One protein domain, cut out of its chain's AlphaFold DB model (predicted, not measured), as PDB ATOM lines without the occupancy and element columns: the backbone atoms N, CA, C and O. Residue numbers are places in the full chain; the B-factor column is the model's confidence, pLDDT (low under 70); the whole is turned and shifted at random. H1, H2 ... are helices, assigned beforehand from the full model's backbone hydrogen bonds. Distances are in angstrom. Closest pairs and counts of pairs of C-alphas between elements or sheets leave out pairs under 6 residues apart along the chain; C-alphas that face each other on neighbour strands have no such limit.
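This is residues 362 to 442 of the 564 residues of the protein "CYCL protein" of Symbiodinium sp. CCMP2592 (UniProt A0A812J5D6). Two long helices, H3 and H4, are joined by a tight turn and open from it as a wide V, and the short helix H2 sits between the arms, crossing both. The very short helix H1 lies off to one side, touching no helix, and the long loop of residues 370 to 384 runs from it toward the closed end of the V and back to H2. The printed part has 81 residues with four named helices, H1, H2, H3 and H4 in that order, and no named strand; its class is all helix. The whole is compact, with a radius of gyration of the C-alphas of 12.5 A, and the C-alphas span 34 by 33 by 19 A along their three main axes.

H1, residues 366 to 369, begins at C-alpha 366, (225.997, 202.075, 214.484), and is 5.1 A from first to last C-alpha. H2, residues 385 to 391, measures 9.8 A. H3, residues 401 to 418, is the longest helix, at 18 residues and 25.5 A, and begins at C-alpha 401, (215.711, 209.447, 210.663). H4, residues 423 to 439, measures 24.1 A and ends at C-alpha 439, (225.072, 191.303, 196.779).

H1 is apart from H2, H3 and H4. H2 touches H4, with the closest C-alphas, those of Ala 386 and Val 432, 5.1 A apart; H4 touches H2 with residues 428 to 435 alone. The lines of H2 and H4 are about perpendicular, at 89 degrees. H2 also touches H3, which meets it with residues 403 to 407 alone; the closest C-alphas, those of Leu 391 and Phe 407, are 5.7 A apart. These two lines are about perpendicular too, at 75 degrees. H3 touches H4 through residues 411 to 418 of H3 and 423 to 427 of H4 alone, and the closest C-alphas, those of Arg 415 and Leu 423, are 6.8 A apart. H3 and H4 run opposite ways at a steep tilt of 65 degrees. The helix packing is mostly crossed, with 0 of 3 touching pairs at a shallow tilt. In H2, H3 and H4 every O i to N i+4 pair is within hydrogen-bond range; H1 is too short for such a pair, and its 1 pair of O i and N i+3 is within range.

The two C-alphas farthest apart, those of Glu 376 and Glu 442, are 38.7 A apart. The printed part has no cut. The link from H1 to H2, 15 residues, is long; that from H2 to H3, 9 residues, is short, and that from H3 to H4, 4 residues, is tight. The mean pLDDT of the printed part is 78.9, and the model's confidence is under 70 at residue 362 and at residues 372 to 380.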
ATOM      1  N   PRO A 362     219.546 214.616 212.762       62.91
ATOM      2  CA  PRO A 362     220.167 213.703 213.709       62.91
ATOM      3  C   PRO A 362     220.512 212.379 213.016       62.91
ATOM      4  O   PRO A 362     219.671 211.500 212.848       62.91
ATOM      5  N   VAL A 363     221.777 212.249 212.635       71.88
ATOM      6  CA  VAL A 363     222.378 211.027 212.106       71.88
ATOM      7  C   VAL A 363     222.482 209.962 213.207       71.88
ATOM      8  O   VAL A 363     223.032 210.218 214.282       71.88
ATOM      9  N   LEU A 364     221.987 208.749 212.939       74.88
ATOM     10  CA  LEU A 364     222.099 207.604 213.840       74.88
ATOM     11  C   LEU A 364     223.308 206.747 213.465       74.88
ATOM     12  O   LEU A 364     223.346 206.096 212.423       74.88
ATOM     13  N   THR A 365     224.293 206.711 214.359       78.00
ATOM     14  CA  THR A 365     225.488 205.879 214.195       78.00
ATOM     15  C   THR A 365     225.243 204.431 214.615       78.00
ATOM     16  O   THR A 365     224.337 204.144 215.408       78.00
ATOM     17  N   LEU A 366     226.085 203.502 214.144       77.94
ATOM     18  CA  LEU A 366     225.997 202.075 214.484       77.94
ATOM     19  C   LEU A 366     225.903 201.819 216.001       77.94
ATOM     20  O   LEU A 366     225.065 201.025 216.440       77.94
ATOM     21  N   ALA A 367     226.713 202.494 216.829       73.69
ATOM     22  CA  ALA A 367     226.663 202.306 218.281       73.69
ATOM     23  C   ALA A 367     225.347 202.808 218.897       73.69
ATOM     24  O   ALA A 367     224.893 202.265 219.911       73.69
ATOM     25  N   THR A 368     224.737 203.829 218.295       75.56
ATOM     26  CA  THR A 368     223.442 204.375 218.709       75.56
ATOM     27  C   THR A 368     222.315 203.423 218.317       75.56
ATOM     28  O   THR A 368     221.515 203.053 219.177       75.56
ATOM     29  N   LEU A 369     222.313 202.922 217.076       75.56
ATOM     30  CA  LEU A 369     221.338 201.946 216.568       75.56
ATOM     31  C   LEU A 369     221.305 200.664 217.407       75.56
ATOM     32  O   LEU A 369     220.239 200.185 217.784       75.56
ATOM     33  N   GLN A 370     222.474 200.135 217.781       75.38
ATOM     34  CA  GLN A 370     222.575 198.921 218.600       75.38
ATOM     35  C   GLN A 370     222.049 199.084 220.038       75.38
ATOM     36  O   GLN A 370     221.855 198.079 220.735       75.38
ATOM     37  N   ARG A 371     221.858 200.328 220.496       72.81
ATOM     38  CA  ARG A 371     221.324 200.674 221.823       72.81
ATOM     39  C   ARG A 371     219.849 201.064 221.795       72.81
ATOM     40  O   ARG A 371     219.266 201.182 222.872       72.81
ATOM     41  N   LEU A 372     219.250 201.258 220.618       69.56
ATOM     42  CA  LEU A 372     217.829 201.570 220.507       69.56
ATOM     43  C   LEU A 372     217.003 200.407 221.064       69.56
ATOM     44  O   LEU A 372     217.137 199.259 220.639       69.56
ATOM     45  N   ALA A 373     216.151 200.708 222.043       58.00
ATOM     46  CA  ALA A 373     215.214 199.743 222.592       58.00
ATOM     47  C   ALA A 373     214.030 199.622 221.634       58.00
ATOM     48  O   ALA A 373     213.289 200.578 221.472       58.00
ATOM     49  N   THR A 374     213.838 198.478 220.985       58.88
ATOM     50  CA  THR A 374     212.690 198.268 220.091       58.88
ATOM     51  C   THR A 374     211.397 198.029 220.881       58.88
ATOM     52  O   THR A 374     211.465 197.415 221.950       58.88
ATOM     53  N   PRO A 375     210.218 198.430 220.367       58.12
ATOM     54  CA  PRO A 375     208.929 198.095 220.980       58.12
ATOM     55  C   PRO A 375     208.765 196.579 221.197       58.12
ATOM     56  O   PRO A 375     209.181 195.789 220.350       58.12
ATOM     57  N   GLU A 376     208.133 196.158 222.304       54.34
ATOM     58  CA  GLU A 376     207.996 194.731 222.682       54.34
ATOM     59  C   GLU A 376     207.313 193.870 221.601       54.34
ATOM     60  O   GLU A 376     207.604 192.680 221.470       54.34
ATOM     61  N   GLU A 377     206.444 194.474 220.790       52.22
ATOM     62  CA  GLU A 377     205.702 193.809 219.713       52.22
ATOM     63  C   GLU A 377     206.529 193.608 218.431       52.22
ATOM     64  O   GLU A 377     206.247 192.706 217.643       52.22
ATOM     65  N   LEU A 378     207.569 194.423 218.229       60.41
ATOM     66  CA  LEU A 378     208.407 194.438 217.033       60.41
ATOM     67  C   LEU A 378     209.872 194.318 217.467       60.41
ATOM     68  O   LEU A 378     210.643 195.271 217.398       60.41
ATOM     69  N   SER A 379     210.244 193.134 217.961       64.81
ATOM     70  CA  SER A 379     211.615 192.803 218.379       64.81
ATOM     71  C   SER A 379     212.566 192.732 217.175       64.81
ATOM     72  O   SER A 379     212.966 191.656 216.719       64.81
ATOM     73  N   LEU A 380     212.895 193.893 216.611       69.81
ATOM     74  CA  LEU A 380     213.890 194.040 215.558       69.81
ATOM     75  C   LEU A 380     215.288 193.945 216.158       69.81
ATOM     76  O   LEU A 380     215.562 194.395 217.267       69.81
ATOM     77  N   ASP A 381     216.189 193.331 215.408       75.12
ATOM     78  CA  ASP A 381     217.569 193.149 215.829       75.12
ATOM     79  C   ASP A 381     218.473 193.997 214.941       75.12
ATOM     80  O   ASP A 381     218.858 193.575 213.850       75.12
ATOM     81  N   PHE A 382     218.810 195.197 215.418       78.44
ATOM     82  CA  PHE A 382     219.739 196.114 214.750       78.44
ATOM     83  C   PHE A 382     221.208 195.673 214.856       78.44
ATOM     84  O   PHE A 382     222.110 196.406 214.469       78.44
ATOM     85  N   ARG A 383     221.487 194.476 215.388       80.31
ATOM     86  CA  ARG A 383     222.821 193.850 215.328       80.31
ATOM     87  C   ARG A 383     222.963 192.923 214.129       80.31
ATOM     88  O   ARG A 383     224.054 192.436 213.853       80.31
ATOM     89  N   HIS A 384     221.858 192.636 213.450       85.81
ATOM     90  CA  HIS A 384     221.820 191.731 212.321       85.81
ATOM     91  C   HIS A 384     222.113 192.483 211.018       85.81
ATOM     92  O   HIS A 384     221.413 193.432 210.667       85.81
ATOM     93  N   ILE A 385     223.137 192.033 210.289       88.56
ATOM     94  CA  ILE A 385     223.692 192.760 209.142       88.56
ATOM     95  C   ILE A 385     222.683 193.002 208.018       88.56
ATOM     96  O   ILE A 385     222.625 194.107 207.494       88.56
ATOM     97  N   ALA A 386     221.822 192.030 207.707       88.56
ATOM     98  CA  ALA A 386     220.827 192.207 206.652       88.56
ATOM     99  C   ALA A 386     219.726 193.203 207.045       88.56
ATOM    100  O   ALA A 386     219.154 193.870 206.191       88.56
ATOM    101  N   THR A 387     219.443 193.334 208.346       88.50
ATOM    102  CA  THR A 387     218.509 194.351 208.845       88.50
ATOM    103  C   THR A 387     219.103 195.742 208.657       88.50
ATOM    104  O   THR A 387     218.405 196.638 208.202       88.50
ATOM    105  N   LEU A 388     220.394 195.908 208.970       89.62
ATOM    106  CA  LEU A 388     221.117 197.163 208.758       89.62
ATOM    107  C   LEU A 388     221.244 197.498 207.271       89.62
ATOM    108  O   LEU A 388     221.049 198.645 206.902       89.62
ATOM    109  N   TRP A 389     221.490 196.496 206.423       91.31
ATOM    110  CA  TRP A 389     221.462 196.659 204.972       91.31
ATOM    111  C   TRP A 389     220.090 197.146 204.511       91.31
ATOM    112  O   TRP A 389     219.998 198.105 203.769       91.31
ATOM    113  N   LYS A 390     218.983 196.547 204.955       90.75
ATOM    114  CA  LYS A 390     217.661 197.025 204.523       90.75
ATOM    115  C   LYS A 390     217.318 198.424 205.057       90.75
ATOM    116  O   LYS A 390     216.567 199.144 204.407       90.75
ATOM    117  N   LEU A 391     217.835 198.772 206.232       87.88
ATOM    118  CA  LEU A 391     217.625 200.060 206.886       87.88
ATOM    119  C   LEU A 391     218.377 201.197 206.178       87.88
ATOM    120  O   LEU A 391     217.795 202.248 205.960       87.88
ATOM    121  N   ASP A 392     219.639 200.975 205.815       89.81
ATOM    122  CA  ASP A 392     220.467 201.928 205.073       89.81
ATOM    123  C   ASP A 392     220.246 201.737 203.566       89.81
ATOM    124  O   ASP A 392     220.871 200.900 202.899       89.81
ATOM    125  N   SER A 393     219.283 202.493 203.047       85.50
ATOM    126  CA  SER A 393     218.824 202.383 201.666       85.50
ATOM    127  C   SER A 393     219.801 203.016 200.674       85.50
ATOM    128  O   SER A 393     219.909 202.552 199.535       85.50
ATOM    129  N   ASN A 394     220.523 204.053 201.104       87.88
ATOM    130  CA  ASN A 394     221.406 204.852 200.260       87.88
ATOM    131  C   ASN A 394     222.862 204.323 200.220       87.88
ATOM    132  O   ASN A 394     223.647 204.747 199.367       87.88
ATOM    133  N   ARG A 395     223.199 203.352 201.080       88.81
ATOM    134  CA  ARG A 395     224.503 202.675 201.190       88.81
ATOM    135  C   ARG A 395     225.650 203.594 201.614       88.81
ATOM    136  O   ARG A 395     226.816 203.305 201.315       88.81
ATOM    137  N   ASP A 396     225.368 204.690 202.304       85.50
ATOM    138  CA  ASP A 396     226.400 205.607 202.798       85.50
ATOM    139  C   ASP A 396     226.999 205.165 204.153       85.50
ATOM    140  O   ASP A 396     228.024 205.694 204.597       85.50
ATOM    141  N   GLY A 397     226.424 204.113 204.744       82.25
ATOM    142  CA  GLY A 397     226.769 203.532 206.033       82.25
ATOM    143  C   GLY A 397     225.940 204.130 207.166       82.25
ATOM    144  O   GLY A 397     225.860 203.531 208.238       82.25
ATOM    145  N   VAL A 398     225.402 205.332 206.991       82.56
ATOM    146  CA  VAL A 398     224.812 206.208 208.000       82.56
ATOM    147  C   VAL A 398     223.294 206.116 207.922       82.56
ATOM    148  O   VAL A 398     222.714 206.279 206.864       82.56
ATOM    149  N   VAL A 399     222.621 205.920 209.058       82.75
ATOM    150  CA  VAL A 399     221.154 205.853 209.048       82.75
ATOM    151  C   VAL A 399     220.568 207.203 209.424       82.75
ATOM    152  O   VAL A 399     220.790 207.719 210.525       82.75
ATOM    153  N   THR A 400     219.786 207.763 208.512       83.00
ATOM    154  CA  THR A 400     218.996 208.971 208.765       83.00
ATOM    155  C   THR A 400     217.674 208.637 209.464       83.00
ATOM    156  O   THR A 400     217.212 207.493 209.486       83.00
ATOM    157  N   PHE A 401     217.037 209.642 210.069       75.81
ATOM    158  CA  PHE A 401     215.711 209.447 210.663       75.81
ATOM    159  C   PHE A 401     214.657 209.092 209.603       75.81
ATOM    160  O   PHE A 401     213.792 208.262 209.870       75.81
ATOM    161  N   GLU A 402     214.752 209.671 208.402       78.44
ATOM    162  CA  GLU A 402     213.851 209.379 207.282       78.44
ATOM    163  C   GLU A 402     213.906 207.896 206.893       78.44
ATOM    164  O   GLU A 402     212.873 207.229 206.858       78.44
ATOM    165  N   GLU A 403     215.106 207.334 206.734       81.12
ATOM    166  CA  GLU A 403     215.291 205.912 206.424       81.12
ATOM    167  C   GLU A 403     214.747 204.985 207.511       81.12
ATOM    168  O   GLU A 403     214.173 203.932 207.221       81.12
ATOM    169  N   LEU A 404     214.872 205.386 208.778       78.56
ATOM    170  CA  LEU A 404     214.290 204.637 209.882       78.56
ATOM    171  C   LEU A 404     212.758 204.623 209.825       78.56
ATOM    172  O   LEU A 404     212.150 203.585 210.102       78.56
ATOM    173  N   VAL A 405     212.137 205.744 209.453       76.75
ATOM    174  CA  VAL A 405     210.685 205.830 209.250       76.75
ATOM    175  C   VAL A 405     210.265 204.960 208.066       76.75
ATOM    176  O   VAL A 405     209.375 204.128 208.223       76.75
ATOM    177  N   THR A 406     210.958 205.051 206.926       80.75
ATOM    178  CA  THR A 406     210.693 204.201 205.753       80.75
ATOM    179  C   THR A 406     210.829 202.712 206.085       80.75
ATOM    180  O   THR A 406     210.014 201.885 205.669       80.75
ATOM    181  N   PHE A 407     211.822 202.340 206.894       82.00
ATOM    182  CA  PHE A 407     211.987 200.963 207.351       82.00
ATOM    183  C   PHE A 407     210.860 200.516 208.296       82.00
ATOM    184  O   PHE A 407     210.420 199.362 208.244       82.00
ATOM    185  N   ALA A 408     210.361 201.410 209.152       78.12
ATOM    186  CA  ALA A 408     209.219 201.126 210.016       78.12
ATOM    187  C   ALA A 408     207.925 200.918 209.206       78.12
ATOM    188  O   ALA A 408     207.168 199.988 209.503       78.12
ATOM    189  N   GLU A 409     207.702 201.717 208.158       77.50
ATOM    190  CA  GLU A 409     206.595 201.537 207.207       77.50
ATOM    191  C   GLU A 409     206.685 200.178 206.504       77.50
ATOM    192  O   GLU A 409     205.727 199.404 206.537       77.50
ATOM    193  N   PHE A 410     207.868 199.819 205.997       81.38
ATOM    194  CA  PHE A 410     208.126 198.494 205.429       81.38
ATOM    195  C   PHE A 410     207.785 197.363 206.413       81.38
ATOM    196  O   PHE A 410     207.095 196.407 206.052       81.38
ATOM    197  N   CYS A 411     208.217 197.462 207.675       76.81
ATOM    198  CA  CYS A 411     207.898 196.458 208.693       76.81
ATOM    199  C   CYS A 411     206.385 196.325 208.924       76.81
ATOM    200  O   CYS A 411     205.885 195.215 209.125       76.81
ATOM    201  N   ASN A 412     205.659 197.444 208.900       77.25
ATOM    202  CA  ASN A 412     204.212 197.464 209.071       77.25
ATOM    203  C   ASN A 412     203.486 196.820 207.877       77.25
ATOM    204  O   ASN A 412     202.595 195.995 208.081       77.25
ATOM    205  N   ASP A 413     203.916 197.103 206.649       77.00
ATOM    206  CA  ASP A 413     203.355 196.490 205.439       77.00
ATOM    207  C   ASP A 413     203.571 194.971 205.424       77.00
ATOM    208  O   ASP A 413     202.644 194.188 205.188       77.00
ATOM    209  N   GLN A 414     204.782 194.524 205.771       77.62
ATOM    210  CA  GLN A 414     205.096 193.099 205.866       77.62
ATOM    211  C   GLN A 414     204.326 192.407 206.999       77.62
ATOM    212  O   GLN A 414     203.923 191.250 206.852       77.62
ATOM    213  N   ARG A 415     204.048 193.102 208.111       74.12
ATOM    214  CA  ARG A 415     203.198 192.590 209.199       74.12
ATOM    215  C   ARG A 415     201.783 192.276 208.717       74.12
ATOM    216  O   ARG A 415     201.238 191.237 209.095       74.12
ATOM    217  N   MET A 416     201.214 193.116 207.847       71.94
ATOM    218  CA  MET A 416     199.887 192.874 207.267       71.94
ATOM    219  C   MET A 416     199.858 191.623 206.376       71.94
ATOM    220  O   MET A 416     198.853 190.913 206.356       71.94
ATOM    221  N   MET A 417     200.959 191.322 205.681       73.31
ATOM    222  CA  MET A 417     201.061 190.183 204.759       73.31
ATOM    223  C   MET A 417     201.431 188.861 205.453       73.31
ATOM    224  O   MET A 417     200.890 187.806 205.121       73.31
ATOM    225  N   LEU A 418     202.358 188.896 206.415       75.06
ATOM    226  CA  LEU A 418     202.975 187.707 207.025       75.06
ATOM    227  C   LEU A 418     202.291 187.241 208.319       75.06
ATOM    228  O   LEU A 418     202.549 186.116 208.779       75.06
ATOM    229  N   GLY A 419     201.448 188.102 208.901       74.12
ATOM    230  CA  GLY A 419     200.811 187.919 210.202       74.12
ATOM    231  C   GLY A 419     201.777 188.053 211.387       74.12
ATOM    232  O   GLY A 419     202.996 188.041 211.235       74.12
ATOM    233  N   ASP A 420     201.222 188.138 212.600       74.12
ATOM    234  CA  ASP A 420     201.989 188.426 213.827       74.12
ATOM    235  C   ASP A 420     202.881 187.264 214.309       74.12
ATOM    236  O   ASP A 420     203.868 187.471 215.018       74.12
ATOM    237  N   LEU A 421     202.555 186.019 213.944       73.19
ATOM    238  CA  LEU A 421     203.289 184.849 214.425       73.19
ATOM    239  C   LEU A 421     204.690 184.788 213.797       73.19
ATOM    240  O   LEU A 421     204.821 184.675 212.576       73.19
ATOM    241  N   GLU A 422     205.718 184.809 214.651       75.56
ATOM    242  CA  GLU A 422     207.143 184.770 214.275       75.56
ATOM    243  C   GLU A 422     207.574 185.901 213.323       75.56
ATOM    244  O   GLU A 422     208.550 185.761 212.582       75.56
ATOM    245  N   LEU A 423     206.881 187.044 213.368       77.56
ATOM    246  CA  LEU A 423     207.123 188.185 212.484       77.56
ATOM    247  C   LEU A 423     208.600 188.610 212.445       77.56
ATOM    248  O   LEU A 423     209.156 188.763 211.365       77.56
ATOM    249  N   SER A 424     209.263 188.720 213.600       77.88
ATOM    250  CA  SER A 424     210.686 189.100 213.678       77.88
ATOM    251  C   SER A 424     211.600 188.150 212.888       77.88
ATOM    252  O   SER A 424     212.486 188.600 212.167       77.88
ATOM    253  N   GLN A 425     211.365 186.834 212.951       83.50
ATOM    254  CA  GLN A 425     212.177 185.858 212.213       83.50
ATOM    255  C   GLN A 425     211.894 185.908 210.710       83.50
ATOM    256  O   GLN A 425     212.821 185.834 209.906       83.50
ATOM    257  N   LYS A 426     210.624 186.084 210.325       83.81
ATOM    258  CA  LYS A 426     210.228 186.231 208.919       83.81
ATOM    259  C   LYS A 426     210.791 187.511 208.300       83.81
ATOM    260  O   LYS A 426     211.323 187.452 207.199       83.81
ATOM    261  N   LEU A 427     210.743 188.633 209.022       83.12
ATOM    262  CA  LEU A 427     211.349 189.900 208.601       83.12
ATOM    263  C   LEU A 427     212.861 189.753 208.422       83.12
ATOM    264  O   LEU A 427     213.387 190.147 207.387       83.12
ATOM    265  N   LYS A 428     213.557 189.118 209.376       86.88
ATOM    266  CA  LYS A 428     214.993 188.828 209.230       86.88
ATOM    267  C   LYS A 428     215.273 188.007 207.976       86.88
ATOM    268  O   LYS A 428     216.180 188.354 207.232       86.88
ATOM    269  N   ALA A 429     214.498 186.949 207.734       84.81
ATOM    270  CA  ALA A 429     214.658 186.116 206.548       84.81
ATOM    271  C   ALA A 429     214.441 186.914 205.252       84.81
ATOM    272  O   ALA A 429     215.247 186.787 204.336       84.81
ATOM    273  N   LEU A 430     213.421 187.775 205.191       86.69
ATOM    274  CA  LEU A 430     213.188 188.653 204.039       86.69
ATOM    275  C   LEU A 430     214.359 189.607 203.798       86.69
ATOM    276  O   LEU A 430     214.866 189.661 202.683       86.69
ATOM    277  N   CYS A 431     214.850 190.281 204.843       88.94
ATOM    278  CA  CYS A 431     216.011 191.160 204.713       88.94
ATOM    279  C   CYS A 431     217.254 190.401 204.221       88.94
ATOM    280  O   CYS A 431     218.020 190.943 203.432       88.94
ATOM    281  N   VAL A 432     217.466 189.151 204.661       88.00
ATOM    282  CA  VAL A 432     218.571 188.307 204.162       88.00
ATOM    283  C   VAL A 432     218.399 188.004 202.681       88.00
ATOM    284  O   VAL A 432     219.365 188.127 201.935       88.00
ATOM    285  N   MET A 433     217.196 187.620 202.252       85.31
ATOM    286  CA  MET A 433     216.933 187.294 200.849       85.31
ATOM    287  C   MET A 433     217.155 188.503 199.939       85.31
ATOM    288  O   MET A 433     217.824 188.369 198.919       85.31
ATOM    289  N   GLU A 434     216.661 189.680 200.328       87.50
ATOM    290  CA  GLU A 434     216.877 190.920 199.573       87.50
ATOM    291  C   GLU A 434     218.353 191.331 199.558       87.50
ATOM    292  O   GLU A 434     218.902 191.604 198.497       87.50
ATOM    293  N   MET A 435     219.034 191.290 200.709       89.50
ATOM    294  CA  MET A 435     220.468 191.587 200.776       89.50
ATOM    295  C   MET A 435     221.279 190.661 199.868       89.50
ATOM    296  O   MET A 435     222.188 191.111 199.185       89.50
ATOM    297  N   ILE A 436     220.982 189.361 199.859       86.50
ATOM    298  CA  ILE A 436     221.717 188.402 199.027       86.50
ATOM    299  C   ILE A 436     221.442 188.637 197.544       86.50
ATOM    300  O   ILE A 436     222.379 188.519 196.757       86.50
ATOM    301  N   ALA A 437     220.209 188.991 197.171       85.81
ATOM    302  CA  ALA A 437     219.888 189.374 195.801       85.81
ATOM    303  C   ALA A 437     220.739 190.574 195.354       85.81
ATOM    304  O   ALA A 437     221.418 190.470 194.335       85.81
ATOM    305  N   ASP A 438     220.810 191.632 196.170       88.81
ATOM    306  CA  ASP A 438     221.630 192.821 195.889       88.81
ATOM    307  C   ASP A 438     223.131 192.487 195.799       88.81
ATOM    308  O   ASP A 438     223.839 192.951 194.912       88.81
ATOM    309  N   VAL A 439     223.642 191.665 196.721       89.00
ATOM    310  CA  VAL A 439     225.072 191.303 196.779       89.00
ATOM    311  C   VAL A 439     225.485 190.402 195.610       89.00
ATOM    312  O   VAL A 439     226.662 190.370 195.242       89.00
ATOM    313  N   CYS A 440     224.545 189.647 195.040       85.56
ATOM    314  CA  CYS A 440     224.800 188.760 193.907       85.56
ATOM    315  C   CYS A 440     224.679 189.444 192.539       85.56
ATOM    316  O   CYS A 440     225.005 188.792 191.545       85.56
ATOM    317  N   ASP A 441     224.240 190.702 192.495       85.44
ATOM    318  CA  ASP A 441     224.174 191.510 191.276       85.44
ATOM    319  C   ASP A 441     225.578 191.893 190.757       85.44
ATOM    320  O   ASP A 441     226.596 191.722 191.444       85.44
ATOM    321  N   GLU A 442     225.649 192.409 189.528       76.44
ATOM    322  CA  GLU A 442     226.879 192.951 188.948       76.44
ATOM    323  C   GLU A 442     227.389 194.117 189.824       76.44
ATOM    324  O   GLU A 442     226.658 195.049 190.138       76.44
TER     325      GLU A 442